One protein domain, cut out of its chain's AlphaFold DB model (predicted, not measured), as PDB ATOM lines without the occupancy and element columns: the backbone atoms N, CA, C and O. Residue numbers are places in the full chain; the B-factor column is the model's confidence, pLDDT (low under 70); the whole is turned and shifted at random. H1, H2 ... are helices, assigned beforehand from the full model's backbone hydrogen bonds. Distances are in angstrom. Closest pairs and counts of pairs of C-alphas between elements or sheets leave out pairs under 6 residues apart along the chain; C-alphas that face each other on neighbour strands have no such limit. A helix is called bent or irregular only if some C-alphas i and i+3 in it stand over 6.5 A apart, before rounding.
ATOM      1  N   THR A 115     -58.526 -49.396 -35.047       88.44
ATOM      2  CA  THR A 115     -57.385 -48.641 -34.525       88.44
ATOM      3  C   THR A 115     -56.113 -49.485 -34.482       88.44
ATOM      4  O   THR A 115     -55.034 -48.982 -34.769       88.44
ATOM      5  N   ILE A 116     -56.226 -50.791 -34.209       90.56
ATOM      6  CA  ILE A 116     -55.082 -51.720 -34.215       90.56
ATOM      7  C   ILE A 116     -54.440 -51.776 -35.605       90.56
ATOM      8  O   ILE A 116     -53.219 -51.772 -35.717       90.56
ATOM      9  N   TRP A 117     -55.243 -51.776 -36.672       90.00
ATOM     10  CA  TRP A 117     -54.733 -51.817 -38.045       90.00
ATOM     11  C   TRP A 117     -54.170 -50.475 -38.500       90.00
ATOM     12  O   TRP A 117     -53.195 -50.456 -39.244       90.00
ATOM     13  N   GLN A 118     -54.713 -49.363 -38.003       87.56
ATOM     14  CA  GLN A 118     -54.113 -48.041 -38.198       87.56
ATOM     15  C   GLN A 118     -52.736 -47.954 -37.519       87.56
ATOM     16  O   GLN A 118     -51.770 -47.508 -38.138       87.56
ATOM     17  N   TRP A 119     -52.604 -48.460 -36.289       86.88
ATOM     18  CA  TRP A 119     -51.310 -48.560 -35.607       86.88
ATOM     19  C   TRP A 119     -50.356 -49.526 -36.302       86.88
ATOM     20  O   TRP A 119     -49.184 -49.197 -36.458       86.88
ATOM     21  N   ALA A 120     -50.840 -50.679 -36.773       87.38
ATOM     22  CA  ALA A 120     -50.035 -51.615 -37.551       87.38
ATOM     23  C   ALA A 120     -49.517 -50.963 -38.840       87.38
ATOM     24  O   ALA A 120     -48.336 -51.078 -39.148       87.38
ATOM     25  N   TYR A 121     -50.362 -50.214 -39.554       86.44
ATOM     26  CA  TYR A 121     -49.961 -49.429 -40.720       86.44
ATOM     27  C   TYR A 121     -48.838 -48.435 -40.382       86.44
ATOM     28  O   TYR A 121     -47.808 -48.409 -41.062       86.44
ATOM     29  N   ILE A 122     -48.997 -47.649 -39.310       83.88
ATOM     30  CA  ILE A 122     -47.976 -46.688 -38.862       83.88
ATOM     31  C   ILE A 122     -46.686 -47.425 -38.490       83.88
ATOM     32  O   ILE A 122     -45.604 -47.032 -38.917       83.88
ATOM     33  N   PHE A 123     -46.783 -48.513 -37.733       81.75
ATOM     34  CA  PHE A 123     -45.627 -49.274 -37.276       81.75
ATOM     35  C   PHE A 123     -44.859 -49.906 -38.442       81.75
ATOM     36  O   PHE A 123     -43.652 -49.709 -38.549       81.75
ATOM     37  N   ILE A 124     -45.550 -50.597 -39.355       85.62
ATOM     38  CA  ILE A 124     -44.943 -51.260 -40.518       85.62
ATOM     39  C   ILE A 124     -44.305 -50.226 -41.449       85.62
ATOM     40  O   ILE A 124     -43.157 -50.399 -41.854       85.62
ATOM     41  N   SER A 125     -45.003 -49.126 -41.754       81.38
ATOM     42  CA  SER A 125     -44.456 -48.068 -42.617       81.38
ATOM     43  C   SER A 125     -43.215 -47.416 -42.007       81.38
ATOM     44  O   SER A 125     -42.210 -47.245 -42.701       81.38
ATOM     45  N   ARG A 126     -43.227 -47.112 -40.702       84.88
ATOM     46  CA  ARG A 126     -42.071 -46.561 -39.975       84.88
ATOM     47  C   ARG A 126     -40.912 -47.551 -39.897       84.88
ATOM     48  O   ARG A 126     -39.783 -47.141 -40.140       84.88
ATOM     49  N   MET A 127     -41.174 -48.824 -39.605       84.62
ATOM     50  CA  MET A 127     -40.147 -49.868 -39.537       84.62
ATOM     51  C   MET A 127     -39.481 -50.094 -40.891       84.62
ATOM     52  O   MET A 127     -38.258 -50.106 -40.959       84.62
ATOM     53  N   LEU A 128     -40.261 -50.202 -41.971       86.06
ATOM     54  CA  LEU A 128     -39.713 -50.396 -43.313       86.06
ATOM     55  C   LEU A 128     -38.876 -49.189 -43.753       86.06
ATOM     56  O   LEU A 128     -37.768 -49.355 -44.251       86.06
ATOM     57  N   THR A 129     -39.373 -47.976 -43.500       84.56
ATOM     58  CA  THR A 129     -38.626 -46.742 -43.788       84.56
ATOM     59  C   THR A 129     -37.319 -46.693 -42.986       84.56
ATOM     60  O   THR A 129     -36.265 -46.405 -43.545       84.56
ATOM     61  N   ALA A 130     -37.369 -47.005 -41.687       83.88
ATOM     62  CA  ALA A 130     -36.193 -47.015 -40.820       83.88
ATOM     63  C   ALA A 130     -35.164 -48.063 -41.261       83.88
ATOM     64  O   ALA A 130     -33.980 -47.753 -41.305       83.88
ATOM     65  N   LEU A 131     -35.613 -49.261 -41.642       87.88
ATOM     66  CA  LEU A 131     -34.750 -50.340 -42.114       87.88
ATOM     67  C   LEU A 131     -34.063 -49.983 -43.439       87.88
ATOM     68  O   LEU A 131     -32.869 -50.224 -43.581       87.88
ATOM     69  N   LEU A 132     -34.769 -49.350 -44.381       87.69
ATOM     70  CA  LEU A 132     -34.166 -48.866 -45.629       87.69
ATOM     71  C   LEU A 132     -33.112 -47.779 -45.369       87.69
ATOM     72  O   LEU A 132     -32.028 -47.815 -45.950       87.69
ATOM     73  N   LEU A 133     -33.392 -46.844 -44.454       84.38
ATOM     74  CA  LEU A 133     -32.426 -45.820 -44.045       84.38
ATOM     75  C   LEU A 133     -31.207 -46.427 -43.341       84.38
ATOM     76  O   LEU A 133     -30.073 -46.047 -43.631       84.38
ATOM     77  N   GLU A 134     -31.426 -47.380 -42.436       84.19
ATOM     78  CA  GLU A 134     -30.362 -48.070 -41.711       84.19
ATOM     79  C   GLU A 134     -29.488 -48.900 -42.653       84.19
ATOM     80  O   GLU A 134     -28.266 -48.823 -42.557       84.19
ATOM     81  N   MET A 135     -30.074 -49.611 -43.622       84.75
ATOM     82  CA  MET A 135     -29.319 -50.314 -44.665       84.75
ATOM     83  C   MET A 135     -28.424 -49.361 -45.463       84.75
ATOM     84  O   MET A 135     -27.255 -49.678 -45.693       84.75
ATOM     85  N   GLY A 136     -28.927 -48.173 -45.821       81.19
ATOM     86  CA  GLY A 136     -28.111 -47.121 -46.427       81.19
ATOM     87  C   GLY A 136     -26.916 -46.753 -45.540       81.19
ATOM     88  O   GLY A 136     -25.770 -46.833 -45.969       81.19
ATOM     89  N   ILE A 137     -27.151 -46.445 -44.265       79.81
ATOM     90  CA  ILE A 137     -26.098 -46.018 -43.322       79.81
ATOM     91  C   ILE A 137     -25.071 -47.129 -43.032       79.81
ATOM     92  O   ILE A 137     -23.861 -46.869 -42.968       79.81
ATOM     93  N   LEU A 138     -25.521 -48.374 -42.859       74.62
ATOM     94  CA  LEU A 138     -24.659 -49.531 -42.603       74.62
ATOM     95  C   LEU A 138     -23.722 -49.807 -43.780       74.62
ATOM     96  O   LEU A 138     -22.573 -50.201 -43.561       74.62
ATOM     97  N   SER A 139     -24.173 -49.527 -45.006       73.25
ATOM     98  CA  SER A 139     -23.367 -49.694 -46.215       73.25
ATOM     99  C   SER A 139     -22.087 -48.838 -46.200       73.25
ATOM    100  O   SER A 139     -21.032 -49.291 -46.644       73.25
ATOM    101  N   VAL A 140     -22.131 -47.649 -45.585       67.69
ATOM    102  CA  VAL A 140     -20.954 -46.788 -45.350       67.69
ATOM    103  C   VAL A 140     -20.162 -47.239 -44.118       67.69
ATOM    104  O   VAL A 140     -18.930 -47.295 -44.142       67.69
ATOM    105  N   SER A 141     -20.864 -47.579 -43.034       63.31
ATOM    106  CA  SER A 141     -20.269 -47.821 -41.709       63.31
ATOM    107  C   SER A 141     -19.421 -49.097 -41.641       63.31
ATOM    108  O   SER A 141     -18.380 -49.109 -40.989       63.31
ATOM    109  N   CYS A 142     -19.801 -50.152 -42.373       59.69
ATOM    110  CA  CYS A 142     -19.065 -51.425 -42.423       59.69
ATOM    111  C   CYS A 142     -17.620 -51.273 -42.957       59.69
ATOM    112  O   CYS A 142     -16.774 -52.132 -42.722       59.69
ATOM    113  N   ARG A 143     -17.304 -50.170 -43.653       58.44
ATOM    114  CA  ARG A 143     -16.042 -50.003 -44.397       58.44
ATOM    115  C   ARG A 143     -15.064 -49.010 -43.789       58.44
ATOM    116  O   ARG A 143     -13.864 -49.175 -43.970       58.44
ATOM    117  N   ILE A 144     -15.546 -48.010 -43.051       55.06
ATOM    118  CA  ILE A 144     -14.671 -46.999 -42.429       55.06
ATOM    119  C   ILE A 144     -13.989 -47.561 -41.159       55.06
ATOM    120  O   ILE A 144     -13.189 -46.882 -40.529       55.06
ATOM    121  N   GLY A 145     -14.294 -48.797 -40.738       48.56
ATOM    122  CA  GLY A 145     -13.789 -49.357 -39.473       48.56
ATOM    123  C   GLY A 145     -14.358 -48.653 -38.233       48.56
ATOM    124  O   GLY A 145     -14.109 -49.069 -37.105       48.56
ATOM    125  N   LEU A 146     -15.188 -47.627 -38.441       48.38
ATOM    126  CA  LEU A 146     -16.109 -47.074 -37.466       48.38
ATOM    127  C   LEU A 146     -17.253 -48.074 -37.297       48.38
ATOM    128  O   LEU A 146     -18.371 -47.847 -37.763       48.38
ATOM    129  N   TRP A 147     -16.989 -49.187 -36.605       44.22
ATOM    130  CA  TRP A 147     -18.085 -49.855 -35.915       44.22
ATOM    131  C   TRP A 147     -18.782 -48.769 -35.097       44.22
ATOM    132  O   TRP A 147     -18.083 -47.983 -34.445       44.22
ATOM    133  N   PRO A 148     -20.111 -48.644 -35.160       46.75
ATOM    134  CA  PRO A 148     -20.802 -47.622 -34.406       46.75
ATOM    135  C   PRO A 148     -20.451 -47.798 -32.926       46.75
ATOM    136  O   PRO A 148     -20.902 -48.725 -32.250       46.75
ATOM    137  N   THR A 149     -19.579 -46.927 -32.416       52.78
ATOM    138  CA  THR A 149     -19.323 -46.838 -30.985       52.78
ATOM    139  C   THR A 149     -20.671 -46.559 -30.335       52.78
ATOM    140  O   THR A 149     -21.501 -45.846 -30.902       52.78
ATOM    141  N   ARG A 150     -20.930 -47.146 -29.158       50.50
ATOM    142  CA  ARG A 150     -22.249 -47.159 -28.484       50.50
ATOM    143  C   ARG A 150     -22.997 -45.801 -28.475       50.50
ATOM    144  O   ARG A 150     -24.217 -45.781 -28.348       50.50
ATOM    145  N   GLY A 151     -22.303 -44.670 -28.648       51.22
ATOM    146  CA  GLY A 151     -22.870 -43.324 -28.771       51.22
ATOM    147  C   GLY A 151     -23.537 -42.948 -30.111       51.22
ATOM    148  O   GLY A 151     -24.473 -42.143 -30.085       51.22
ATOM    149  N   THR A 152     -23.137 -43.492 -31.269       53.31
ATOM    150  CA  THR A 152     -23.746 -43.127 -32.573       53.31
ATOM    151  C   THR A 152     -25.138 -43.736 -32.737       53.31
ATOM    152  O   THR A 152     -26.072 -43.026 -33.113       53.31
ATOM    153  N   HIS A 153     -25.321 -44.990 -32.312       53.97
ATOM    154  CA  HIS A 153     -26.642 -45.616 -32.195       53.97
ATOM    155  C   HIS A 153     -27.562 -44.856 -31.244       53.97
ATOM    156  O   HIS A 153     -28.748 -44.727 -31.517       53.97
ATOM    157  N   LEU A 154     -27.036 -44.303 -30.146       52.12
ATOM    158  CA  LEU A 154     -27.848 -43.566 -29.178       52.12
ATOM    159  C   LEU A 154     -28.308 -42.208 -29.729       52.12
ATOM    160  O   LEU A 154     -29.432 -41.784 -29.468       52.12
ATOM    161  N   ARG A 155     -27.465 -41.524 -30.516       58.12
ATOM    162  CA  ARG A 155     -27.840 -40.292 -31.231       58.12
ATOM    163  C   ARG A 155     -28.878 -40.564 -32.314       58.12
ATOM    164  O   ARG A 155     -29.861 -39.831 -32.385       58.12
ATOM    165  N   PHE A 156     -28.705 -41.638 -33.082       53.12
ATOM    166  CA  PHE A 156     -29.691 -42.081 -34.064       53.12
ATOM    167  C   PHE A 156     -31.002 -42.508 -33.398       53.12
ATOM    168  O   PHE A 156     -32.054 -42.033 -33.790       53.12
ATOM    169  N   TYR A 157     -30.961 -43.291 -32.319       54.72
ATOM    170  CA  TYR A 157     -32.140 -43.681 -31.543       54.72
ATOM    171  C   TYR A 157     -32.875 -42.471 -30.955       54.72
ATOM    172  O   TYR A 157     -34.101 -42.427 -30.966       54.72
ATOM    173  N   ARG A 158     -32.149 -41.449 -30.480       61.41
ATOM    174  CA  ARG A 158     -32.748 -40.175 -30.047       61.41
ATOM    175  C   ARG A 158     -33.374 -39.419 -31.216       61.41
ATOM    176  O   ARG A 158     -34.452 -38.865 -31.051       61.41
ATOM    177  N   TRP A 159     -32.730 -39.401 -32.380       61.22
ATOM    178  CA  TRP A 159     -33.283 -38.806 -33.596       61.22
ATOM    179  C   TRP A 159     -34.541 -39.555 -34.069       61.22
ATOM    180  O   TRP A 159     -35.568 -38.927 -34.304       61.22
ATOM    181  N   LEU A 160     -34.520 -40.890 -34.055       47.09
ATOM    182  CA  LEU A 160     -35.647 -41.765 -34.369       47.09
ATOM    183  C   LEU A 160     -36.793 -41.590 -33.365       47.09
ATOM    184  O   LEU A 160     -37.940 -41.498 -33.777       47.09
ATOM    185  N   LYS A 161     -36.505 -41.454 -32.061       53.44
ATOM    186  CA  LYS A 161     -37.504 -41.097 -31.036       53.44
ATOM    187  C   LYS A 161     -38.125 -39.725 -31.285       53.44
ATOM    188  O   LYS A 161     -39.325 -39.573 -31.099       53.44
ATOM    189  N   ARG A 162     -37.343 -38.732 -31.721       53.84
ATOM    190  CA  ARG A 162     -37.858 -37.396 -32.089       53.84
ATOM    191  C   ARG A 162     -38.718 -37.441 -33.352       53.84
ATOM    192  O   ARG A 162     -39.667 -36.676 -33.458       53.84
ATOM    193  N   PHE A 163     -38.421 -38.357 -34.268       48.75
ATOM    194  CA  PHE A 163     -39.214 -38.598 -35.472       48.75
ATOM    195  C   PHE A 163     -40.494 -39.410 -35.183       48.75
ATOM    196  O   PHE A 163     -41.556 -39.115 -35.727       48.75
ATOM    197  N   ALA A 206     -38.640 -40.968 -57.328       86.06
ATOM    198  CA  ALA A 206     -37.751 -41.652 -56.393       86.06
ATOM    199  C   ALA A 206     -36.570 -42.346 -57.093       86.06
ATOM    200  O   ALA A 206     -35.425 -42.228 -56.656       86.06
ATOM    201  N   LEU A 207     -36.831 -43.057 -58.196       90.38
ATOM    202  CA  LEU A 207     -35.789 -43.746 -58.961       90.38
ATOM    203  C   LEU A 207     -34.851 -42.758 -59.663       90.38
ATOM    204  O   LEU A 207     -33.634 -42.914 -59.581       90.38
ATOM    205  N   PHE A 208     -35.395 -41.725 -60.313       89.44
ATOM    206  CA  PHE A 208     -34.589 -40.702 -60.983       89.44
ATOM    207  C   PHE A 208     -33.727 -39.921 -59.993       89.44
ATOM    208  O   PHE A 208     -32.528 -39.767 -60.226       89.44
ATOM    209  N   SER A 209     -34.298 -39.470 -58.873       83.56
ATOM    210  CA  SER A 209     -33.535 -38.765 -57.843       83.56
ATOM    211  C   SER A 209     -32.466 -39.672 -57.242       83.56
ATOM    212  O   SER A 209     -31.312 -39.266 -57.137       83.56
ATOM    213  N   GLY A 210     -32.826 -40.915 -56.902       90.06
ATOM    214  CA  GLY A 210     -31.897 -41.881 -56.330       90.06
ATOM    215  C   GLY A 210     -30.705 -42.137 -57.249       90.06
ATOM    216  O   GLY A 210     -29.564 -42.118 -56.796       90.06
ATOM    217  N   LEU A 211     -30.950 -42.299 -58.553       92.81
ATOM    218  CA  LEU A 211     -29.896 -42.510 -59.542       92.81
ATOM    219  C   LEU A 211     -28.983 -41.287 -59.683       92.81
ATOM    220  O   LEU A 211     -27.765 -41.423 -59.587       92.81
ATOM    221  N   ILE A 212     -29.555 -40.096 -59.886       92.19
ATOM    222  CA  ILE A 212     -28.781 -38.868 -60.118       92.19
ATOM    223  C   ILE A 212     -27.940 -38.531 -58.885       92.19
ATOM    224  O   ILE A 212     -26.716 -38.441 -58.972       92.19
ATOM    225  N   PHE A 213     -28.576 -38.402 -57.720       89.00
ATOM    226  CA  PHE A 213     -27.874 -38.027 -56.495       89.00
ATOM    227  C   PHE A 213     -26.963 -39.143 -55.988       89.00
ATOM    228  O   PHE A 213     -25.907 -38.856 -55.431       89.00
ATOM    229  N   GLY A 214     -27.320 -40.408 -56.216       92.19
ATOM    230  CA  GLY A 214     -26.460 -41.545 -55.905       92.19
ATOM    231  C   GLY A 214     -25.163 -41.538 -56.706       92.19
ATOM    232  O   GLY A 214     -24.082 -41.652 -56.128       92.19
ATOM    233  N   LEU A 215     -25.244 -41.336 -58.025       93.44
ATOM    234  CA  LEU A 215     -24.061 -41.214 -58.882       93.44
ATOM    235  C   LEU A 215     -23.216 -39.997 -58.493       93.44
ATOM    236  O   LEU A 215     -22.003 -40.126 -58.336       93.44
ATOM    237  N   MET A 216     -23.849 -38.843 -58.260       91.44
ATOM    238  CA  MET A 216     -23.155 -37.642 -57.787       91.44
ATOM    239  C   MET A 216     -22.447 -37.884 -56.449       91.44
ATOM    240  O   MET A 216     -21.285 -37.517 -56.301       91.44
ATOM    241  N   GLY A 217     -23.114 -38.539 -55.496       87.69
ATOM    242  CA  GLY A 217     -22.553 -38.875 -54.189       87.69
ATOM    243  C   GLY A 217     -21.359 -39.824 -54.288       87.69
ATOM    244  O   GLY A 217     -20.340 -39.598 -53.638       87.69
ATOM    245  N   GLY A 218     -21.445 -40.844 -55.148       89.44
ATOM    246  CA  GLY A 218     -20.342 -41.770 -55.403       89.44
ATOM    247  C   GLY A 218     -19.135 -41.088 -56.052       89.44
ATOM    248  O   GLY A 218     -18.012 -41.248 -55.580       89.44
ATOM    249  N   VAL A 219     -19.358 -40.272 -57.089       90.88
ATOM    250  CA  VAL A 219     -18.292 -39.509 -57.763       90.88
ATOM    251  C   VAL A 219     -17.643 -38.508 -56.807       90.88
ATOM    252  O   VAL A 219     -16.416 -38.460 -56.720       90.88
ATOM    253  N   ALA A 220     -18.440 -37.757 -56.043       86.94
ATOM    254  CA  ALA A 220     -17.934 -36.820 -55.044       86.94
ATOM    255  C   ALA A 220     -17.066 -37.534 -53.998       86.94
ATOM    256  O   ALA A 220     -15.967 -37.075 -53.687       86.94
ATOM    257  N   PHE A 221     -17.513 -38.696 -53.515       84.88
ATOM    258  CA  PHE A 221     -16.739 -39.518 -52.590       84.88
ATOM    259  C   PHE A 221     -15.404 -39.975 -53.200       84.88
ATOM    260  O   PHE A 221     -14.366 -39.847 -52.550       84.88
ATOM    261  N   SER A 222     -15.400 -40.444 -54.455       85.00
ATOM    262  CA  SER A 222     -14.173 -40.828 -55.170       85.00
ATOM    263  C   SER A 222     -13.185 -39.672 -55.315       85.00
ATOM    264  O   SER A 222     -11.989 -39.867 -55.105       85.00
ATOM    265  N   ILE A 223     -13.665 -38.473 -55.656       85.31
ATOM    266  CA  ILE A 223     -12.817 -37.284 -55.819       85.31
ATOM    267  C   ILE A 223     -12.179 -36.904 -54.481       85.31
ATOM    268  O   ILE A 223     -10.962 -36.741 -54.405       85.31
ATOM    269  N   VAL A 224     -12.980 -36.822 -53.413       81.94
ATOM    270  CA  VAL A 224     -12.494 -36.483 -52.066       81.94
ATOM    271  C   VAL A 224     -11.464 -37.505 -51.585       81.94
ATOM    272  O   VAL A 224     -10.405 -37.125 -51.085       81.94
ATOM    273  N   GLN A 225     -11.733 -38.798 -51.777       75.50
ATOM    274  CA  GLN A 225     -10.799 -39.864 -51.417       75.50
ATOM    275  C   GLN A 225      -9.497 -39.787 -52.234       75.50
ATOM    276  O   GLN A 225      -8.411 -39.895 -51.667       75.50
ATOM    277  N   GLY A 226      -9.593 -39.572 -53.550       76.38
ATOM    278  CA  GLY A 226      -8.438 -39.467 -54.446       76.38
ATOM    279  C   GLY A 226      -7.529 -38.283 -54.110       76.38
ATOM    280  O   GLY A 226      -6.313 -38.450 -54.033       76.38
ATOM    281  N   LEU A 227      -8.116 -37.115 -53.829       78.06
ATOM    282  CA  LEU A 227      -7.387 -35.922 -53.386       78.06
ATOM    283  C   LEU A 227      -6.732 -36.130 -52.018       78.06
ATOM    284  O   LEU A 227      -5.565 -35.793 -51.842       78.06
ATOM    285  N   SER A 228      -7.452 -36.737 -51.068       72.31
ATOM    286  CA  SER A 228      -6.918 -37.030 -49.731       72.31
ATOM    287  C   SER A 228      -5.679 -37.926 -49.800       72.31
ATOM    288  O   SER A 228      -4.722 -37.716 -49.061       72.31
ATOM    289  N   LEU A 229      -5.672 -38.894 -50.721       67.31
ATOM    290  CA  LEU A 229      -4.530 -39.775 -50.943       67.31
ATOM    291  C   LEU A 229      -3.350 -39.073 -51.628       67.31
ATOM    292  O   LEU A 229      -2.202 -39.370 -51.315       67.31
ATOM    293  N   ALA A 230      -3.620 -38.161 -52.563       70.88
ATOM    294  CA  ALA A 230      -2.577 -37.423 -53.270       70.88
ATOM    295  C   ALA A 230      -1.815 -36.437 -52.361       70.88
ATOM    296  O   ALA A 230      -0.671 -36.098 -52.654       70.88
ATOM    297  N   LEU A 231      -2.439 -35.986 -51.265       71.75
ATOM    298  CA  LEU A 231      -1.928 -34.921 -50.399       71.75
ATOM    299  C   LEU A 231      -1.225 -35.405 -49.109       71.75
ATOM    300  O   LEU A 231      -0.668 -34.565 -48.405       71.75
ATOM    301  N   TYR A 232      -1.221 -36.705 -48.766       64.06
ATOM    302  CA  TYR A 232      -0.749 -37.187 -47.449       64.06
ATOM    303  C   TYR A 232       0.262 -38.355 -47.491       64.06
ATOM    304  O   TYR A 232       0.232 -39.222 -48.359       64.06
ATOM    305  N   SER A 233       1.189 -38.357 -46.520       61.19
ATOM    306  CA  SER A 233       2.376 -39.227 -46.425       61.19
ATOM    307  C   SER A 233       2.084 -40.725 -46.192       61.19
ATOM    308  O   SER A 233       0.978 -41.118 -45.814       61.19
ATOM    309  N   ARG A 234       3.127 -41.565 -46.365       57.03
ATOM    310  CA  ARG A 234       3.159 -43.052 -46.309       57.03
ATOM    311  C   ARG A 234       2.332 -43.729 -45.192       57.03
ATOM    312  O   ARG A 234       1.987 -44.895 -45.348       57.03
ATOM    313  N   ALA A 235       1.989 -43.034 -44.105       53.69
ATOM    314  CA  ALA A 235       1.224 -43.564 -42.971       53.69
ATOM    315  C   ALA A 235      -0.300 -43.710 -43.207       53.69
ATOM    316  O   ALA A 235      -0.944 -44.482 -42.503       53.69
ATOM    317  N   THR A 236      -0.893 -43.029 -44.198       57.25
ATOM    318  CA  THR A 236      -2.344 -43.126 -44.525       57.25
ATOM    319  C   THR A 236      -2.662 -44.075 -45.682       57.25
ATOM    320  O   THR A 236      -3.831 -44.329 -45.989       57.25
ATOM    321  N   LEU A 237      -1.629 -44.661 -46.293       55.38
ATOM    322  CA  LEU A 237      -1.754 -45.570 -47.430       55.38
ATOM    323  C   LEU A 237      -2.619 -46.801 -47.091       55.38
ATOM    324  O   LEU A 237      -3.386 -47.258 -47.932       55.38
ATOM    325  N   SER A 238      -2.572 -47.294 -45.848       53.84
ATOM    326  CA  SER A 238      -3.350 -48.456 -45.387       53.84
ATOM    327  C   SER A 238      -4.864 -48.198 -45.337       53.84
ATOM    328  O   SER A 238      -5.639 -49.012 -45.843       53.84
ATOM    329  N   VAL A 239      -5.299 -47.045 -44.811       55.66
ATOM    330  CA  VAL A 239      -6.719 -46.634 -44.774       55.66
ATOM    331  C   VAL A 239      -7.229 -46.333 -46.184       55.66
ATOM    332  O   VAL A 239      -8.324 -46.754 -46.564       55.66
ATOM    333  N   ALA A 240      -6.407 -45.671 -47.000       54.81
ATOM    334  CA  ALA A 240      -6.745 -45.379 -48.384       54.81
ATOM    335  C   ALA A 240      -6.927 -46.663 -49.215       54.81
ATOM    336  O   ALA A 240      -7.918 -46.776 -49.932       54.81
ATOM    337  N   ILE A 241      -6.051 -47.664 -49.069       55.16
ATOM    338  CA  ILE A 241      -6.158 -48.955 -49.773       55.16
ATOM    339  C   ILE A 241      -7.405 -49.747 -49.335       55.16
ATOM    340  O   ILE A 241      -8.102 -50.275 -50.200       55.16
ATOM    341  N   MET A 242      -7.763 -49.768 -48.040       54.75
ATOM    342  CA  MET A 242      -9.019 -50.389 -47.568       54.75
ATOM    343  C   MET A 242     -10.272 -49.718 -48.160       54.75
ATOM    344  O   MET A 242     -11.289 -50.375 -48.394       54.75
ATOM    345  N   SER A 243     -10.198 -48.413 -48.433       56.38
ATOM    346  CA  SER A 243     -11.313 -47.611 -48.948       56.38
ATOM    347  C   SER A 243     -11.420 -47.543 -50.485       56.38
ATOM    348  O   SER A 243     -12.478 -47.155 -50.986       56.38
ATOM    349  N   ARG A 244     -10.385 -47.980 -51.228       58.31
ATOM    350  CA  ARG A 244     -10.301 -47.959 -52.710       58.31
ATOM    351  C   ARG A 244     -11.176 -48.991 -53.439       58.31
ATOM    352  O   ARG A 244     -11.268 -48.942 -54.660       58.31
ATOM    353  N   GLY A 245     -11.798 -49.930 -52.722       70.38
ATOM    354  CA  GLY A 245     -12.746 -50.895 -53.301       70.38
ATOM    355  C   GLY A 245     -14.112 -50.268 -53.627       70.38
ATOM    356  O   GLY A 245     -14.225 -49.088 -53.923       70.38
ATOM    357  N   ALA A 246     -15.200 -51.027 -53.479       74.56
ATOM    358  CA  ALA A 246     -16.599 -50.560 -53.601       74.56
ATOM    359  C   ALA A 246     -17.062 -49.382 -52.677       74.56
ATOM    360  O   ALA A 246     -18.258 -49.185 -52.503       74.56
ATOM    361  N   GLY A 247     -16.168 -48.596 -52.057       78.38
ATOM    362  CA  GLY A 247     -16.516 -47.453 -51.190       78.38
ATOM    363  C   GLY A 247     -17.380 -46.374 -51.870       78.38
ATOM    364  O   GLY A 247     -18.430 -46.034 -51.324       78.38
ATOM    365  N   PRO A 248     -17.025 -45.903 -53.080       84.94
ATOM    366  CA  PRO A 248     -17.864 -44.989 -53.860       84.94
ATOM    367  C   PRO A 248     -19.251 -45.556 -54.177       84.94
ATOM    368  O   PRO A 248     -20.230 -44.816 -54.192       84.94
ATOM    369  N   ILE A 249     -19.349 -46.877 -54.383       86.62
ATOM    370  CA  ILE A 249     -20.619 -47.562 -54.655       86.62
ATOM    371  C   ILE A 249     -21.519 -47.494 -53.419       86.62
ATOM    372  O   ILE A 249     -22.679 -47.121 -53.534       86.62
ATOM    373  N   PHE A 250     -20.992 -47.794 -52.229       84.81
ATOM    374  CA  PHE A 250     -21.765 -47.726 -50.987       84.81
ATOM    375  C   PHE A 250     -22.142 -46.293 -50.593       84.81
ATOM    376  O   PHE A 250     -23.285 -46.038 -50.209       84.81
ATOM    377  N   ALA A 251     -21.219 -45.337 -50.741       84.56
ATOM    378  CA  ALA A 251     -21.510 -43.918 -50.539       84.56
ATOM    379  C   ALA A 251     -22.621 -43.440 -51.489       84.56
ATOM    380  O   ALA A 251     -23.589 -42.818 -51.050       84.56
ATOM    381  N   GLY A 252     -22.531 -43.811 -52.770       90.69
ATOM    382  CA  GLY A 252     -23.562 -43.527 -53.760       90.69
ATOM    383  C   GLY A 252     -24.898 -44.192 -53.432       90.69
ATOM    384  O   GLY A 252     -25.925 -43.524 -53.445       90.69
ATOM    385  N   LEU A 253     -24.902 -45.471 -53.044       90.56
ATOM    386  CA  LEU A 253     -26.115 -46.206 -52.671       90.56
ATOM    387  C   LEU A 253     -26.810 -45.578 -51.453       90.56
ATOM    388  O   LEU A 253     -28.036 -45.518 -51.390       90.56
ATOM    389  N   SER A 254     -26.036 -45.057 -50.504       88.19
ATOM    390  CA  SER A 254     -26.557 -44.379 -49.313       88.19
ATOM    391  C   SER A 254     -27.276 -43.083 -49.670       88.19
ATOM    392  O   SER A 254     -28.422 -42.874 -49.267       88.19
ATOM    393  N   VAL A 255     -26.627 -42.234 -50.474       89.62
ATOM    394  CA  VAL A 255     -27.222 -40.990 -50.981       89.62
ATOM    395  C   VAL A 255     -28.429 -41.293 -51.873       89.62
ATOM    396  O   VAL A 255     -29.458 -40.625 -51.757       89.62
ATOM    397  N   ALA A 256     -28.349 -42.339 -52.700       92.56
ATOM    398  CA  ALA A 256     -29.456 -42.805 -53.528       92.56
ATOM    399  C   ALA A 256     -30.667 -43.197 -52.679       92.56
ATOM    400  O   ALA A 256     -31.783 -42.783 -52.970       92.56
ATOM    401  N   THR A 257     -30.449 -43.955 -51.602       90.19
ATOM    402  CA  THR A 257     -31.523 -44.449 -50.727       90.19
ATOM    403  C   THR A 257     -32.203 -43.299 -49.988       90.19
ATOM    404  O   THR A 257     -33.429 -43.219 -49.960       90.19
ATOM    405  N   LEU A 258     -31.413 -42.369 -49.446       87.75
ATOM    406  CA  LEU A 258     -31.915 -41.169 -48.772       87.75
ATOM    407  C   LEU A 258     -32.773 -40.318 -49.711       87.75
ATOM    408  O   LEU A 258     -33.911 -39.985 -49.389       87.75
ATOM    409  N   THR A 259     -32.247 -39.999 -50.892       84.56
ATOM    410  CA  THR A 259     -32.945 -39.138 -51.853       84.56
ATOM    411  C   THR A 259     -34.158 -39.829 -52.470       84.56
ATOM    412  O   THR A 259     -35.218 -39.215 -52.542       84.56
ATOM    413  N   ALA A 260     -34.069 -41.113 -52.827       87.50
ATOM    414  CA  ALA A 260     -35.209 -41.876 -53.331       87.50
ATOM    415  C   ALA A 260     -36.382 -41.886 -52.341       87.50
ATOM    416  O   ALA A 260     -37.531 -41.702 -52.743       87.50
ATOM    417  N   LEU A 261     -36.113 -42.038 -51.040       85.50
ATOM    418  CA  LEU A 261     -37.155 -41.966 -50.015       85.50
ATOM    419  C   LEU A 261     -37.765 -40.561 -49.905       85.50
ATOM    420  O   LEU A 261     -38.988 -40.450 -49.810       85.50
ATOM    421  N   CYS A 262     -36.945 -39.506 -49.972       80.69
ATOM    422  CA  CYS A 262     -37.400 -38.115 -49.887       80.69
ATOM    423  C   CYS A 262     -38.233 -37.649 -51.094       80.69
ATOM    424  O   CYS A 262     -39.163 -36.871 -50.906       80.69
ATOM    425  N   TYR A 263     -37.925 -38.109 -52.311       79.12
ATOM    426  CA  TYR A 263     -38.545 -37.622 -53.556       79.12
ATOM    427  C   TYR A 263     -39.672 -38.519 -54.102       79.12
ATOM    428  O   TYR A 263     -40.036 -38.416 -55.273       79.12
ATOM    429  N   GLY A 264     -40.244 -39.392 -53.269       77.50
ATOM    430  CA  GLY A 264     -41.456 -40.151 -53.613       77.50
ATOM    431  C   GLY A 264     -41.484 -41.592 -53.110       77.50
ATOM    432  O   GLY A 264     -42.547 -42.213 -53.088       77.50
ATOM    433  N   GLY A 265     -40.353 -42.134 -52.647       81.38
ATOM    434  CA  GLY A 265     -40.286 -43.498 -52.121       81.38
ATOM    435  C   GLY A 265     -41.208 -43.698 -50.918       81.38
ATOM    436  O   GLY A 265     -41.859 -44.737 -50.813       81.38
ATOM    437  N   GLN A 266     -41.344 -42.681 -50.058       83.38
ATOM    438  CA  GLN A 266     -42.265 -42.735 -48.923       83.38
ATOM    439  C   GLN A 266     -43.731 -42.886 -49.351       83.38
ATOM    440  O   GLN A 266     -44.455 -43.681 -48.750       83.38
ATOM    441  N   ASP A 267     -44.166 -42.160 -50.383       82.81
ATOM    442  CA  ASP A 267     -45.546 -42.224 -50.874       82.81
ATOM    443  C   ASP A 267     -45.861 -43.614 -51.425       82.81
ATOM    444  O   ASP A 267     -46.903 -44.189 -51.113       82.81
ATOM    445  N   VAL A 268     -44.924 -44.197 -52.180       86.56
ATOM    446  CA  VAL A 268     -45.053 -45.556 -52.726       86.56
ATOM    447  C   VAL A 268     -45.150 -46.587 -51.602       86.56
ATOM    448  O   VAL A 268     -46.044 -47.435 -51.629       86.56
ATOM    449  N   ILE A 269     -44.265 -46.504 -50.603       86.62
ATOM    450  CA  ILE A 269     -44.247 -47.414 -49.449       86.62
ATOM    451  C   ILE A 269     -45.569 -47.343 -48.687       86.62
ATOM    452  O   ILE A 269     -46.221 -48.366 -48.469       86.62
ATOM    453  N   ASN A 270     -45.978 -46.134 -48.304       86.25
ATOM    454  CA  ASN A 270     -47.211 -45.896 -47.563       86.25
ATOM    455  C   ASN A 270     -48.417 -46.448 -48.329       86.25
ATOM    456  O   ASN A 270     -49.241 -47.179 -47.776       86.25
ATOM    457  N   HIS A 271     -48.488 -46.162 -49.626       89.19
ATOM    458  CA  HIS A 271     -49.604 -46.587 -50.452       89.19
ATOM    459  C   HIS A 271     -49.680 -48.103 -50.630       89.19
ATOM    460  O   HIS A 271     -50.760 -48.691 -50.539       89.19
ATOM    461  N   LEU A 272     -48.535 -48.752 -50.851       91.81
ATOM    462  CA  LEU A 272     -48.462 -50.202 -50.988       91.81
ATOM    463  C   LEU A 272     -48.880 -50.899 -49.690       91.81
ATOM    464  O   LEU A 272     -49.713 -51.802 -49.731       91.81
ATOM    465  N   ILE A 273     -48.358 -50.453 -48.542       91.81
ATOM    466  CA  ILE A 273     -48.703 -51.025 -47.233       91.81
ATOM    467  C   ILE A 273     -50.203 -50.874 -46.973       91.81
ATOM    468  O   ILE A 273     -50.854 -51.847 -46.597       91.81
ATOM    469  N   LEU A 274     -50.773 -49.688 -47.211       91.88
ATOM    470  CA  LEU A 274     -52.203 -49.457 -47.017       91.88
ATOM    471  C   LEU A 274     -53.048 -50.399 -47.884       91.88
ATOM    472  O   LEU A 274     -53.983 -51.025 -47.384       91.88
ATOM    473  N   ARG A 275     -52.697 -50.548 -49.168       91.62
ATOM    474  CA  ARG A 275     -53.398 -51.458 -50.084       91.62
ATOM    475  C   ARG A 275     -53.321 -52.905 -49.652       91.62
ATOM    476  O   ARG A 275     -54.341 -53.583 -49.654       91.62
ATOM    477  N   VAL A 276     -52.133 -53.362 -49.275       92.25
ATOM    478  CA  VAL A 276     -51.922 -54.736 -48.821       92.25
ATOM    479  C   VAL A 276     -52.738 -55.001 -47.558       92.25
ATOM    480  O   VAL A 276     -53.450 -55.999 -47.502       92.25
ATOM    481  N   LEU A 277     -52.734 -54.089 -46.582       92.88
ATOM    482  CA  LEU A 277     -53.529 -54.244 -45.361       92.88
ATOM    483  C   LEU A 277     -55.039 -54.258 -45.638       92.88
ATOM    484  O   LEU A 277     -55.749 -55.100 -45.089       92.88
TER     485      LEU A 277
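What this domain is: This is residues 115 to 163 and 206 to 277 of the 326 residues of an uncharacterized protein of Anaerolineae bacterium (UniProt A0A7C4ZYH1). Three long helical parts lie side by side in a loose row, with arm H5a of the bent helix H5 in the middle, H3 packed along one side of it and H1 on the other, while the second arm, H5b, turns away steeply and packs on the first half of H1. The short H4 lies at one far end of the row, the turn of residues 230 to 235 sticks out there, and H2 stands off from the row, touching no helix. The printed part has 121 residues with five named helices, H1 to H5 in that order, and no named strand; its class is all helix. It is loose, with a radius of gyration of the C-alphas of 17.7 A, and only just elongated, spanning 62 by 35 by 19 A.

How they stand to each other: H1, residues 115 to 141, is apart from H2, residues 150 to 163, but only just, with 8.3 A between their closest C-alphas. H5, residues 247 to 277, was assigned as one helix by its hydrogen bonds but is bent, with C-alphas 263 and 266 7.8 A apart; its arms are H5a, residues 247 to 263, and H5b, residues 266 to 277. The arms stand at a steep tilt of 69 degrees, only just short of about perpendicular. H1 touches H5a with residues 129 to 140 alone, at a shallow tilt of 27 degrees, opposite ways; the closest C-alphas are those of Gly 136 and Ser 254, 4.3 A apart. H1 touches H5b with residues 117 to 129 alone, at a steep tilt of 43 degrees, opposite ways; the closest C-alphas, of Ser 125 and Asn 270, are 6.1 A apart. H3, residues 206 to 230, touches H5a with 50 pairs of C-alphas within 8 A, the closest those of Gly 210 and Ala 256 at 3.8 A; they run opposite ways at a shallow tilt of 32 degrees, only just short of steep. H1 and H3 are apart. H3 and H4, residues 237 to 243, form a helical hairpin but only just touch, with 3 pairs within 8 A, the closest C-alphas being those of Leu 229 and Ala 240 at 6.5 A. H4 and H5a meet only through their link. In H3, H4, H5a and H5b every O i to N i+4 pair is within hydrogen-bond range; in H1 22 of 23 are, in H2 9 of 10.

Where its parts are: H1 begins at C-alpha 115 (-57.385, -48.641, -34.525) and is 37.8 A long. H2 measures 20.2 A. H3 begins at C-alpha 206 (-37.751, -41.652, -56.393) and is 35.6 A long. H4 measures 9.9 A, H5a 24.2 A and H5b 16.5 A, ending at C-alpha 277 (-53.529, -54.244, -45.361).

The domain as a whole: The C-alphas farthest apart are those of Thr 115 and Arg 234, 61.9 A. Residues 164 to 205 are not printed, and C-alphas 163 and 206 are 21.2 A apart across this cut. Of the links that are printed whole, H4 to H5 is tight and the others are short. Mean pLDDT of the printed part is 75.9; residues 140 to 163, 229 and 232 to 244 are under 70.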